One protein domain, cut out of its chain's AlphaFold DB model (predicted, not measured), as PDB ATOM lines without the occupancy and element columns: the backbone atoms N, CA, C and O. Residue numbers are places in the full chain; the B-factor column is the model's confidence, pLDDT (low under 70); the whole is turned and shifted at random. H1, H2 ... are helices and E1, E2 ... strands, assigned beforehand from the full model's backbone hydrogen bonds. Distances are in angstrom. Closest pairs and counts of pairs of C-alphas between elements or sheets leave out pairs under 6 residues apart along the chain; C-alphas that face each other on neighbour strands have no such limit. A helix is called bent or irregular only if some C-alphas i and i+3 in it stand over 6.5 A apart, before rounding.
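This is residues 401 to 495 of the 749 residues of the protein "ThiF domain-containing protein" of Sandaracinus sp (UniProt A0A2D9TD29). A strongly twisted sheet of four strands forms one layer, and the long helix H2 and the shorter H1 cover one of its faces, two layers in all. H2 runs along the strands over E2, while H1 lies over the edge strand E1 and packs on residues 458 to 466 of H2, the two helices running opposite ways at a steep tilt of 49 degrees. The printed part has 95 residues, mixed in class, with H1, E1, E2, H2, E3 and E4 along the chain; the sheet's order is E1, E2, E4, E3, all antiparallel. It is compact, with a radius of gyration of the C-alphas of 13.1 A, yet elongated, spanning 43 by 24 by 17 A.

H1, residues 401 to 410, begins at C-alpha 401 (40.590, 0.618, 17.140). E1 is residues 422 to 426 and E2 residues 430 to 435. H2, residues 446 to 468, is 34.2 A long and irregular: C-alphas 447 and 450 are 8.4 A apart. E3, residues 471 to 478, is 21.9 A long; E4, residues 485 to 492, is 22.9 A long and ends at C-alpha 492 (39.935, 16.076, 12.311).

Hairpin E1 and E2 has N 425 and O 432 within hydrogen-bond range, 2.9 A; E2 and E4 have N 433 and O 486, 2.8 A; hairpin E3 and E4 has N 474 and O 489, 2.9 A. E2, H2 and E3 form a split strand-helix-strand unit, two strands running the same way with E4 between them, its crossover right-handed. H2 is over E2, at a height over the sheet of 8.2 A; H1 is on the same face, at 10.4 A. With residues 458 to 466 alone, H2 touches H1; their closest C-alphas, Ala 410 and Tyr 461, are 4.8 A apart, at a steep tilt of 49 degrees, opposite ways. Every O i to N i+4 pair is within range in H1, and 17 of 19 in H2.

The two C-alphas farthest apart, Leu 443 and Glu 494, are 43.7 A apart. The printed part has no cut; the link H1 to E1 is long. No printed residue is under 70 in pLDDT.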
ATOM      1  N   ASP A 401      41.521   0.752  16.017       90.81
ATOM      2  CA  ASP A 401      40.590   0.618  17.140       90.81
ATOM      3  C   ASP A 401      39.487   1.684  17.137       90.81
ATOM      4  O   ASP A 401      38.347   1.386  17.494       90.81
ATOM      5  N   GLU A 402      39.792   2.919  16.722       91.38
ATOM      6  CA  GLU A 402      38.770   3.957  16.538       91.38
ATOM      7  C   GLU A 402      37.781   3.553  15.440       91.38
ATOM      8  O   GLU A 402      36.575   3.592  15.678       91.38
ATOM      9  N   VAL A 403      38.264   3.074  14.286       94.00
ATOM     10  CA  VAL A 403      37.398   2.590  13.194       94.00
ATOM     11  C   VAL A 403      36.524   1.424  13.656       94.00
ATOM     12  O   VAL A 403      35.315   1.440  13.424       94.00
ATOM     13  N   ARG A 404      37.089   0.450  14.383       95.19
ATOM     14  CA  ARG A 404      36.319  -0.668  14.956       95.19
ATOM     15  C   ARG A 404      35.195  -0.183  15.869       95.19
ATOM     16  O   ARG A 404      34.082  -0.687  15.766       95.19
ATOM     17  N   ARG A 405      35.440   0.810  16.733       94.06
ATOM     18  CA  ARG A 405      34.400   1.374  17.615       94.06
ATOM     19  C   ARG A 405      33.301   2.094  16.835       94.06
ATOM     20  O   ARG A 405      32.126   1.907  17.148       94.06
ATOM     21  N   LEU A 406      33.668   2.878  15.820       95.56
ATOM     22  CA  LEU A 406      32.711   3.575  14.954       95.56
ATOM     23  C   LEU A 406      31.817   2.586  14.198       95.56
ATOM     24  O   LEU A 406      30.596   2.739  14.190       95.56
ATOM     25  N   VAL A 407      32.406   1.534  13.624       96.56
ATOM     26  CA  VAL A 407      31.657   0.488  12.914       96.56
ATOM     27  C   VAL A 407      30.795  -0.323  13.875       96.56
ATOM     28  O   VAL A 407      29.618  -0.534  13.594       96.56
ATOM     29  N   ALA A 408      31.318  -0.710  15.042       94.75
ATOM     30  CA  ALA A 408      30.529  -1.390  16.065       94.75
ATOM     31  C   ALA A 408      29.295  -0.560  16.461       94.75
ATOM     32  O   ALA A 408      28.201  -1.110  16.585       94.75
ATOM     33  N   PHE A 409      29.430   0.764  16.588       95.69
ATOM     34  CA  PHE A 409      28.291   1.647  16.833       95.69
ATOM     35  C   PHE A 409      27.321   1.678  15.640       95.69
ATOM     36  O   PHE A 409      26.110   1.588  15.839       95.69
ATOM     37  N   ALA A 410      27.832   1.729  14.406       96.88
ATOM     38  CA  ALA A 410      27.024   1.674  13.187       96.88
ATOM     39  C   ALA A 410      26.162   0.404  13.088       96.88
ATOM     40  O   ALA A 410      25.017   0.474  12.643       96.88
ATOM     41  N   THR A 411      26.652  -0.740  13.584       95.56
ATOM     42  CA  THR A 411      25.870  -1.990  13.599       95.56
ATOM     43  C   THR A 411      24.608  -1.920  14.466       95.56
ATOM     44  O   THR A 411      23.691  -2.715  14.275       95.56
ATOM     45  N   LEU A 412      24.487  -0.955  15.390       95.00
ATOM     46  CA  LEU A 412      23.272  -0.771  16.196       95.00
ATOM     47  C   LEU A 412      22.050  -0.354  15.358       95.00
ATOM     48  O   LEU A 412      20.912  -0.476  15.839       95.00
ATOM     49  N   ALA A 413      22.264   0.091  14.117       96.75
ATOM     50  CA  ALA A 413      21.214   0.434  13.171       96.75
ATOM     51  C   ALA A 413      20.163  -0.692  13.014       96.75
ATOM     52  O   ALA A 413      20.444  -1.875  13.241       96.75
ATOM     53  N   PRO A 414      18.904  -0.351  12.697       96.31
ATOM     54  CA  PRO A 414      17.871  -1.337  12.407       96.31
ATOM     55  C   PRO A 414      18.037  -1.941  11.002       96.31
ATOM     56  O   PRO A 414      18.497  -1.280  10.076       96.31
ATOM     57  N   SER A 415      17.597  -3.188  10.833       96.38
ATOM     58  CA  SER A 415      17.479  -3.862   9.534       96.38
ATOM     59  C   SER A 415      16.297  -4.839   9.537       96.38
ATOM     60  O   SER A 415      15.893  -5.314  10.604       96.38
ATOM     61  N   GLY A 416      15.723  -5.122   8.361       94.06
ATOM     62  CA  GLY A 416      14.661  -6.128   8.202       94.06
ATOM     63  C   GLY A 416      15.131  -7.501   8.686       94.06
ATOM     64  O   GLY A 416      16.287  -7.852   8.460       94.06
ATOM     65  N   GLY A 417      14.295  -8.213   9.449       91.81
ATOM     66  CA  GLY A 417      14.666  -9.488  10.079       91.81
ATOM     67  C   GLY A 417      15.885  -9.425  11.012       91.81
ATOM     68  O   GLY A 417      16.408 -10.463  11.395       91.81
ATOM     69  N   ASN A 418      16.392  -8.229  11.354       95.56
ATOM     70  CA  ASN A 418      17.725  -8.042  11.940       95.56
ATOM     71  C   ASN A 418      18.854  -8.713  11.116       95.56
ATOM     72  O   ASN A 418      19.840  -9.203  11.673       95.56
ATOM     73  N   ALA A 419      18.715  -8.730   9.785       94.50
ATOM     74  CA  ALA A 419      19.635  -9.395   8.861       94.50
ATOM     75  C   ALA A 419      21.020  -8.730   8.759       94.50
ATOM     76  O   ALA A 419      21.958  -9.345   8.257       94.50
ATOM     77  N   GLN A 420      21.152  -7.480   9.222       96.56
ATOM     78  CA  GLN A 420      22.410  -6.719   9.255       96.56
ATOM     79  C   GLN A 420      23.144  -6.746   7.896       96.56
ATOM     80  O   GLN A 420      24.271  -7.243   7.796       96.56
ATOM     81  N   PRO A 421      22.498  -6.248   6.821       96.69
ATOM     82  CA  PRO A 421      22.902  -6.497   5.438       96.69
ATOM     83  C   PRO A 421      24.050  -5.590   4.974       96.69
ATOM     84  O   PRO A 421      24.157  -5.290   3.791       96.69
ATOM     85  N   TRP A 422      24.895  -5.118   5.885       96.81
ATOM     86  CA  TRP A 422      26.000  -4.206   5.610       96.81
ATOM     87  C   TRP A 422      27.346  -4.928   5.645       96.81
ATOM     88  O   TRP A 422      27.558  -5.860   6.424       96.81
ATOM     89  N   ALA A 423      28.265  -4.451   4.811       97.19
ATOM     90  CA  ALA A 423      29.679  -4.784   4.845       97.19
ATOM     91  C   ALA A 423      30.496  -3.488   4.835       97.19
ATOM     92  O   ALA A 423      30.242  -2.591   4.026       97.19
ATOM     93  N   PHE A 424      31.469  -3.413   5.735       97.75
ATOM     94  CA  PHE A 424      32.382  -2.296   5.903       97.75
ATOM     95  C   PHE A 424      33.783  -2.699   5.446       97.75
ATOM     96  O   PHE A 424      34.224  -3.821   5.693       97.75
ATOM     97  N   ARG A 425      34.505  -1.777   4.814       97.12
ATOM     98  CA  ARG A 425      35.912  -1.969   4.455       97.12
ATOM     99  C   ARG A 425      36.699  -0.694   4.707       97.12
ATOM    100  O   ARG A 425      36.277   0.364   4.261       97.12
ATOM    101  N   TRP A 426      37.835  -0.785   5.383       96.19
ATOM    102  CA  TRP A 426      38.721   0.347   5.640       96.19
ATOM    103  C   TRP A 426      40.085   0.110   4.998       96.19
ATOM    104  O   TRP A 426      40.693  -0.936   5.218       96.19
ATOM    105  N   ASP A 427      40.567   1.073   4.212       92.44
ATOM    106  CA  ASP A 427      41.846   0.986   3.487       92.44
ATOM    107  C   ASP A 427      42.997   1.769   4.141       92.44
ATOM    108  O   ASP A 427      44.047   1.974   3.535       92.44
ATOM    109  N   GLY A 428      42.792   2.234   5.374       87.81
ATOM    110  CA  GLY A 428      43.717   3.127   6.073       87.81
ATOM    111  C   GLY A 428      43.386   4.611   5.897       87.81
ATOM    112  O   GLY A 428      43.828   5.429   6.703       87.81
ATOM    113  N   THR A 429      42.568   4.972   4.903       87.25
ATOM    114  CA  THR A 429      42.195   6.364   4.608       87.25
ATOM    115  C   THR A 429      40.689   6.595   4.613       87.25
ATOM    116  O   THR A 429      40.219   7.496   5.310       87.25
ATOM    117  N   GLU A 430      39.921   5.760   3.918       92.88
ATOM    118  CA  GLU A 430      38.472   5.889   3.785       92.88
ATOM    119  C   GLU A 430      37.758   4.634   4.283       92.88
ATOM    120  O   GLU A 430      38.237   3.507   4.136       92.88
ATOM    121  N   LEU A 431      36.585   4.837   4.885       96.00
ATOM    122  CA  LEU A 431      35.691   3.757   5.280       96.00
ATOM    123  C   LEU A 431      34.602   3.584   4.218       96.00
ATOM    124  O   LEU A 431      33.798   4.478   3.971       96.00
ATOM    125  N   GLU A 432      34.580   2.419   3.592       96.94
ATOM    126  CA  GLU A 432      33.601   2.007   2.598       96.94
ATOM    127  C   GLU A 432      32.461   1.236   3.273       96.94
ATOM    128  O   GLU A 432      32.708   0.342   4.081       96.94
ATOM    129  N   LEU A 433      31.220   1.551   2.913       97.38
ATOM    130  CA  LEU A 433      30.003   0.884   3.364       97.38
ATOM    131  C   LEU A 433      29.158   0.486   2.147       97.38
ATOM    132  O   LEU A 433      28.829   1.321   1.301       97.38
ATOM    133  N   ARG A 434      28.797  -0.797   2.066       97.12
ATOM    134  CA  ARG A 434      28.009  -1.388   0.970       97.12
ATOM    135  C   ARG A 434      27.036  -2.447   1.472       97.12
ATOM    136  O   ARG A 434      27.193  -2.972   2.576       97.12
ATOM    137  N   VAL A 435      26.058  -2.793   0.639       96.88
ATOM    138  CA  VAL A 435      25.185  -3.943   0.894       96.88
ATOM    139  C   VAL A 435      25.998  -5.239   0.783       96.88
ATOM    140  O   VAL A 435      26.743  -5.444  -0.172       96.88
ATOM    141  N   HIS A 436      25.864  -6.124   1.766       95.50
ATOM    142  CA  HIS A 436      26.460  -7.455   1.750       95.50
ATOM    143  C   HIS A 436      25.749  -8.341   0.712       95.50
ATOM    144  O   HIS A 436      24.516  -8.380   0.654       95.50
ATOM    145  N   SER A 437      26.517  -9.108  -0.069       88.88
ATOM    146  CA  SER A 437      26.006  -9.910  -1.195       88.88
ATOM    147  C   SER A 437      24.882 -10.876  -0.794       88.88
ATOM    148  O   SER A 437      23.820 -10.866  -1.419       88.88
ATOM    149  N   GLU A 438      25.084 -11.633   0.292       89.31
ATOM    150  CA  GLU A 438      24.155 -12.688   0.740       89.31
ATOM    151  C   GLU A 438      23.152 -12.284   1.837       89.31
ATOM    152  O   GLU A 438      22.000 -12.710   1.807       89.31
ATOM    153  N   ARG A 439      23.547 -11.463   2.818       91.56
ATOM    154  CA  ARG A 439      22.712 -11.179   4.001       91.56
ATOM    155  C   ARG A 439      21.462 -10.379   3.641       91.56
ATOM    156  O   ARG A 439      21.567  -9.363   2.960       91.56
ATOM    157  N   GLY A 440      20.303 -10.793   4.154       85.56
ATOM    158  CA  GLY A 440      19.028 -10.083   3.988       85.56
ATOM    159  C   GLY A 440      18.290 -10.357   2.676       85.56
ATOM    160  O   GLY A 440      17.273  -9.717   2.418       85.56
ATOM    161  N   ARG A 441      18.763 -11.303   1.852       90.94
ATOM    162  CA  ARG A 441      18.064 -11.717   0.627       90.94
ATOM    163  C   ARG A 441      16.783 -12.472   0.972       90.94
ATOM    164  O   ARG A 441      16.832 -13.621   1.392       90.94
ATOM    165  N   THR A 442      15.649 -11.825   0.747       93.31
ATOM    166  CA  THR A 442      14.307 -12.392   0.922       93.31
ATOM    167  C   THR A 442      13.420 -11.961  -0.240       93.31
ATOM    168  O   THR A 442      13.762 -11.035  -0.984       93.31
ATOM    169  N   LEU A 443      12.251 -12.584  -0.393       93.69
ATOM    170  CA  LEU A 443      11.252 -12.130  -1.357       93.69
ATOM    171  C   LEU A 443      10.828 -10.678  -1.069       93.69
ATOM    172  O   LEU A 443      10.600  -9.913  -2.012       93.69
ATOM    173  N   LEU A 444      10.791 -10.290   0.214       94.00
ATOM    174  CA  LEU A 444      10.485  -8.931   0.665       94.00
ATOM    175  C   LEU A 444      11.591  -7.918   0.337       94.00
ATOM    176  O   LEU A 444      11.275  -6.764   0.093       94.00
ATOM    177  N   ASP A 445      12.872  -8.290   0.277       94.06
ATOM    178  CA  ASP A 445      13.956  -7.346  -0.056       94.06
ATOM    179  C   ASP A 445      14.080  -7.106  -1.576       94.06
ATOM    180  O   ASP A 445      15.136  -7.290  -2.193       94.06
ATOM    181  N   HIS A 446      12.968  -6.713  -2.208       92.38
ATOM    182  CA  HIS A 446      12.888  -6.441  -3.642       92.38
ATOM    183  C   HIS A 446      13.935  -5.396  -4.055       92.38
ATOM    184  O   HIS A 446      14.041  -4.331  -3.448       92.38
ATOM    185  N   ARG A 447      14.754  -5.729  -5.068       93.06
ATOM    186  CA  ARG A 447      15.882  -4.908  -5.561       93.06
ATOM    187  C   ARG A 447      16.853  -4.428  -4.466       93.06
ATOM    188  O   ARG A 447      17.574  -3.453  -4.670       93.06
ATOM    189  N   ARG A 448      16.904  -5.127  -3.325       94.94
ATOM    190  CA  ARG A 448      17.692  -4.763  -2.136       94.94
ATOM    191  C   ARG A 448      17.256  -3.454  -1.467       94.94
ATOM    192  O   ARG A 448      18.052  -2.824  -0.775       94.94
ATOM    193  N   TYR A 449      16.014  -3.016  -1.663       95.81
ATOM    194  CA  TYR A 449      15.518  -1.752  -1.114       95.81
ATOM    195  C   TYR A 449      15.456  -1.724   0.418       95.81
ATOM    196  O   TYR A 449      15.851  -0.723   1.017       95.81
ATOM    197  N   ALA A 450      15.042  -2.814   1.073       96.06
ATOM    198  CA  ALA A 450      15.070  -2.900   2.533       96.06
ATOM    199  C   ALA A 450      16.520  -2.935   3.050       96.06
ATOM    200  O   ALA A 450      16.838  -2.290   4.053       96.06
ATOM    201  N   SER A 451      17.422  -3.614   2.330       97.31
ATOM    202  CA  SER A 451      18.862  -3.595   2.624       97.31
ATOM    203  C   SER A 451      19.481  -2.201   2.474       97.31
ATOM    204  O   SER A 451      20.267  -1.791   3.325       97.31
ATOM    205  N   LEU A 452      19.118  -1.443   1.438       97.75
ATOM    206  CA  LEU A 452      19.600  -0.076   1.210       97.75
ATOM    207  C   LEU A 452      19.055   0.909   2.249       97.75
ATOM    208  O   LEU A 452      19.794   1.776   2.713       97.75
ATOM    209  N   LEU A 453      17.799   0.741   2.670       97.81
ATOM    210  CA  LEU A 453      17.222   1.492   3.786       97.81
ATOM    211  C   LEU A 453      18.003   1.234   5.085       97.81
ATOM    212  O   LEU A 453      18.332   2.164   5.819       97.81
ATOM    213  N   ALA A 454      18.361  -0.025   5.348       97.88
ATOM    214  CA  ALA A 454      19.201  -0.394   6.484       97.88
ATOM    215  C   ALA A 454      20.632   0.168   6.362       97.88
ATOM    216  O   ALA A 454      21.187   0.651   7.350       97.88
ATOM    217  N   LEU A 455      21.213   0.164   5.157       98.00
ATOM    218  CA  LEU A 455      22.528   0.743   4.872       98.00
ATOM    219  C   LEU A 455      22.555   2.248   5.160       98.00
ATOM    220  O   LEU A 455      23.484   2.739   5.796       98.00
ATOM    221  N   GLY A 456      21.505   2.964   4.756       98.12
ATOM    222  CA  GLY A 456      21.329   4.381   5.051       98.12
ATOM    223  C   GLY A 456      21.240   4.659   6.547       98.12
ATOM    224  O   GLY A 456      21.879   5.574   7.060       98.12
ATOM    225  N   ALA A 457      20.502   3.826   7.284       98.19
ATOM    226  CA  ALA A 457      20.465   3.934   8.737       98.19
ATOM    227  C   ALA A 457      21.856   3.699   9.356       98.19
ATOM    228  O   ALA A 457      22.270   4.462  10.224       98.19
ATOM    229  N   ALA A 458      22.608   2.698   8.886       98.19
ATOM    230  CA  ALA A 458      23.972   2.438   9.349       98.19
ATOM    231  C   ALA A 458      24.936   3.594   9.029       98.19
ATOM    232  O   ALA A 458      25.750   3.954   9.880       98.19
ATOM    233  N   GLN A 459      24.805   4.224   7.856       97.94
ATOM    234  CA  GLN A 459      25.552   5.434   7.500       97.94
ATOM    235  C   GLN A 459      25.284   6.564   8.501       97.94
ATOM    236  O   GLN A 459      26.224   7.196   8.975       97.94
ATOM    237  N   GLU A 460      24.023   6.807   8.862       97.94
ATOM    238  CA  GLU A 460      23.684   7.856   9.828       97.94
ATOM    239  C   GLU A 460      24.302   7.587  11.205       97.94
ATOM    240  O   GLU A 460      24.871   8.490  11.817       97.94
ATOM    241  N   TYR A 461      24.247   6.338  11.679       97.88
ATOM    242  CA  TYR A 461      24.888   5.955  12.940       97.88
ATOM    243  C   TYR A 461      26.399   6.170  12.884       97.88
ATOM    244  O   TYR A 461      26.979   6.676  13.843       97.88
ATOM    245  N   LEU A 462      27.025   5.803  11.767       97.25
ATOM    246  CA  LEU A 462      28.458   5.950  11.559       97.25
ATOM    247  C   LEU A 462      28.882   7.425  11.564       97.25
ATOM    248  O   LEU A 462      29.827   7.788  12.262       97.25
ATOM    249  N   GLU A 463      28.169   8.286  10.836       97.38
ATOM    250  CA  GLU A 463      28.448   9.724  10.795       97.38
ATOM    251  C   GLU A 463      28.245  10.392  12.161       97.38
ATOM    252  O   GLU A 463      29.068  11.207  12.579       97.38
ATOM    253  N   VAL A 464      27.178  10.042  12.888       96.50
ATOM    254  CA  VAL A 464      26.926  10.578  14.234       96.50
ATOM    255  C   VAL A 464      27.989  10.104  15.224       96.50
ATOM    256  O   VAL A 464      28.500  10.910  16.000       96.50
ATOM    257  N   ALA A 465      28.380   8.828  15.173       95.88
ATOM    258  CA  ALA A 465      29.461   8.300  16.000       95.88
ATOM    259  C   ALA A 465      30.802   8.987  15.702       95.88
ATOM    260  O   ALA A 465      31.561   9.288  16.627       95.88
ATOM    261  N   ALA A 466      31.078   9.271  14.425       95.69
ATOM    262  CA  ALA A 466      32.275   9.979  13.992       95.69
ATOM    263  C   ALA A 466      32.316  11.401  14.569       95.69
ATOM    264  O   ALA A 466      33.295  11.752  15.231       95.69
ATOM    265  N   ARG A 467      31.231  12.179  14.421       96.06
ATOM    266  CA  ARG A 467      31.116  13.533  15.002       96.06
ATOM    267  C   ARG A 467      31.257  13.519  16.520       96.06
ATOM    268  O   ARG A 467      32.074  14.257  17.062       96.06
ATOM    269  N   ALA A 468      30.562  12.607  17.199       94.25
ATOM    270  CA  ALA A 468      30.649  12.438  18.651       94.25
ATOM    271  C   ALA A 468      32.065  12.078  19.142       94.25
ATOM    272  O   ALA A 468      32.423  12.387  20.276       94.25
ATOM    273  N   SER A 469      32.878  11.459  18.281       93.69
ATOM    274  CA  SER A 469      34.274  11.106  18.562       93.69
ATOM    275  C   SER A 469      35.275  12.184  18.112       93.69
ATOM    276  O   SER A 469      36.477  11.989  18.259       93.69
ATOM    277  N   GLY A 470      34.827  13.330  17.581       93.50
ATOM    278  CA  GLY A 470      35.704  14.426  17.140       93.50
ATOM    279  C   GLY A 470      36.218  14.310  15.699       93.50
ATOM    280  O   GLY A 470      37.312  14.788  15.389       93.50
ATOM    281  N   TRP A 471      35.441  13.680  14.818       94.31
ATOM    282  CA  TRP A 471      35.697  13.622  13.377       94.31
ATOM    283  C   TRP A 471      34.626  14.380  12.591       94.31
ATOM    284  O   TRP A 471      33.450  14.351  12.937       94.31
ATOM    285  N   ILE A 472      35.014  15.012  11.488       94.12
ATOM    286  CA  ILE A 472      34.107  15.580  10.491       94.12
ATOM    287  C   ILE A 472      33.981  14.548   9.363       94.12
ATOM    288  O   ILE A 472      34.946  14.360   8.616       94.12
ATOM    289  N   PRO A 473      32.844  13.837   9.264       95.00
ATOM    290  CA  PRO A 473      32.629  12.861   8.210       95.00
ATOM    291  C   PRO A 473      32.267  13.545   6.888       95.00
ATOM    292  O   PRO A 473      31.362  14.379   6.838       95.00
ATOM    293  N   GLU A 474      32.924  13.134   5.809       95.69
ATOM    294  CA  GLU A 474      32.603  13.523   4.437       95.69
ATOM    295  C   GLU A 474      32.204  12.284   3.641       95.69
ATOM    296  O   GLU A 474      33.046  11.470   3.261       95.69
ATOM    297  N   ALA A 475      30.895  12.126   3.437       96.00
ATOM    298  CA  ALA A 475      30.327  10.998   2.719       96.00
ATOM    299  C   ALA A 475      30.188  11.303   1.222       96.00
ATOM    300  O   ALA A 475      29.615  12.323   0.833       96.00
ATOM    301  N   THR A 476      30.633  10.379   0.375       96.81
ATOM    302  CA  THR A 476      30.311  10.360  -1.055       96.81
ATOM    303  C   THR A 476      29.619   9.052  -1.410       96.81
ATOM    304  O   THR A 476      29.919   8.000  -0.850       96.81
ATOM    305  N   VAL A 477      28.655   9.115  -2.330       96.75
ATOM    306  CA  VAL A 477      27.893   7.945  -2.780       96.75
ATOM    307  C   VAL A 477      28.177   7.717  -4.258       96.75
ATOM    308  O   VAL A 477      28.050   8.637  -5.066       96.75
ATOM    309  N   SER A 478      28.547   6.489  -4.605       95.94
ATOM    310  CA  SER A 478      28.847   6.055  -5.973       95.94
ATOM    311  C   SER A 478      28.141   4.732  -6.291       95.94
ATOM    312  O   SER A 478      27.625   4.076  -5.389       95.94
ATOM    313  N   GLY A 479      28.100   4.347  -7.570       94.06
ATOM    314  CA  GLY A 479      27.393   3.147  -8.032       94.06
ATOM    315  C   GLY A 479      25.911   3.387  -8.344       94.06
ATOM    316  O   GLY A 479      25.443   4.527  -8.397       94.06
ATOM    317  N   ALA A 480      25.172   2.303  -8.578       92.19
ATOM    318  CA  ALA A 480      23.741   2.322  -8.874       92.19
ATOM    319  C   ALA A 480      23.063   1.031  -8.389       92.19
ATOM    320  O   ALA A 480      23.711   0.000  -8.235       92.19
ATOM    321  N   GLY A 481      21.744   1.075  -8.177       92.25
ATOM    322  CA  GLY A 481      20.984  -0.107  -7.762       92.25
ATOM    323  C   GLY A 481      21.465  -0.676  -6.423       92.25
ATOM    324  O   GLY A 481      21.676   0.072  -5.471       92.25
ATOM    325  N   ALA A 482      21.634  -1.996  -6.358       89.31
ATOM    326  CA  ALA A 482      22.146  -2.686  -5.173       89.31
ATOM    327  C   ALA A 482      23.659  -2.479  -4.948       89.31
ATOM    328  O   ALA A 482      24.131  -2.687  -3.834       89.31
ATOM    329  N   ASP A 483      24.393  -2.019  -5.968       93.19
ATOM    330  CA  ASP A 483      25.848  -1.814  -5.934       93.19
ATOM    331  C   ASP A 483      26.233  -0.408  -5.445       93.19
ATOM    332  O   ASP A 483      27.334   0.078  -5.712       93.19
ATOM    333  N   LEU A 484      25.317   0.291  -4.766       95.50
ATOM    334  CA  LEU A 484      25.629   1.575  -4.148       95.50
ATOM    335  C   LEU A 484      26.698   1.400  -3.066       95.50
ATOM    336  O   LEU A 484      26.601   0.539  -2.187       95.50
ATOM    337  N   VAL A 485      27.696   2.275  -3.122       96.69
ATOM    338  CA  VAL A 485      28.815   2.320  -2.187       96.69
ATOM    339  C   VAL A 485      28.894   3.709  -1.575       96.69
ATOM    340  O   VAL A 485      29.014   4.707  -2.292       96.69
ATOM    341  N   VAL A 486      28.864   3.757  -0.246       97.50
ATOM    342  CA  VAL A 486      29.125   4.959   0.546       97.50
ATOM    343  C   VAL A 486      30.597   4.954   0.942       97.50
ATOM    344  O   VAL A 486      31.065   3.999   1.557       97.50
ATOM    345  N   ARG A 487      31.335   6.008   0.597       97.44
ATOM    346  CA  ARG A 487      32.713   6.233   1.051       97.44
ATOM    347  C   ARG A 487      32.722   7.367   2.054       97.44
ATOM    348  O   ARG A 487      32.177   8.430   1.767       97.44
ATOM    349  N   LEU A 488      33.327   7.133   3.209       96.62
ATOM    350  CA  LEU A 488      33.406   8.086   4.302       96.62
ATOM    351  C   LEU A 488      34.864   8.445   4.586       96.62
ATOM    352  O   LEU A 488      35.613   7.636   5.142       96.62
ATOM    353  N   ALA A 489      35.241   9.674   4.247       95.31
ATOM    354  CA  ALA A 489      36.501  10.263   4.676       95.31
ATOM    355  C   ALA A 489      36.312  10.948   6.038       95.31
ATOM    356  O   ALA A 489      35.317  11.638   6.266       95.31
ATOM    357  N   LEU A 490      37.264  10.764   6.956       93.75
ATOM    358  CA  LEU A 490      37.215  11.348   8.298       93.75
ATOM    359  C   LEU A 490      38.284  12.433   8.436       93.75
ATOM    360  O   LEU A 490      39.480  12.140   8.433       93.75
ATOM    361  N   ARG A 491      37.859  13.691   8.588       92.88
ATOM    362  CA  ARG A 491      38.766  14.814   8.870       92.88
ATOM    363  C   ARG A 491      38.776  15.150  10.361       92.88
ATOM    364  O   ARG A 491      37.738  15.019  11.008       92.88
ATOM    365  N   PRO A 492      39.907  15.591  10.936       91.81
ATOM    366  CA  PRO A 492      39.935  16.076  12.311       91.81
ATOM    367  C   PRO A 492      38.912  17.195  12.551       91.81
ATOM    368  O   PRO A 492      38.857  18.155  11.786       91.81
ATOM    369  N   GLY A 493      38.146  17.089  13.636       89.31
ATOM    370  CA  GLY A 493      37.255  18.144  14.114       89.31
ATOM    371  C   GLY A 493      37.110  18.129  15.633       89.31
ATOM    372  O   GLY A 493      37.926  17.530  16.338       89.31
ATOM    373  N   GLU A 494      36.057  18.779  16.123       84.88
ATOM    374  CA  GLU A 494      35.653  18.773  17.529       84.88
ATOM    375  C   GLU A 494      34.211  18.276  17.637       84.88
ATOM    376  O   GLU A 494      33.332  18.743  16.914       84.88
ATOM    377  N   GLY A 495      33.977  17.304  18.520       84.31
ATOM    378  CA  GLY A 495      32.631  16.810  18.794       84.31
ATOM    379  C   GLY A 495      31.879  17.784  19.693       84.31
ATOM    380  O   GLY A 495      32.432  18.289  20.671       84.31
TER     381      GLY A 495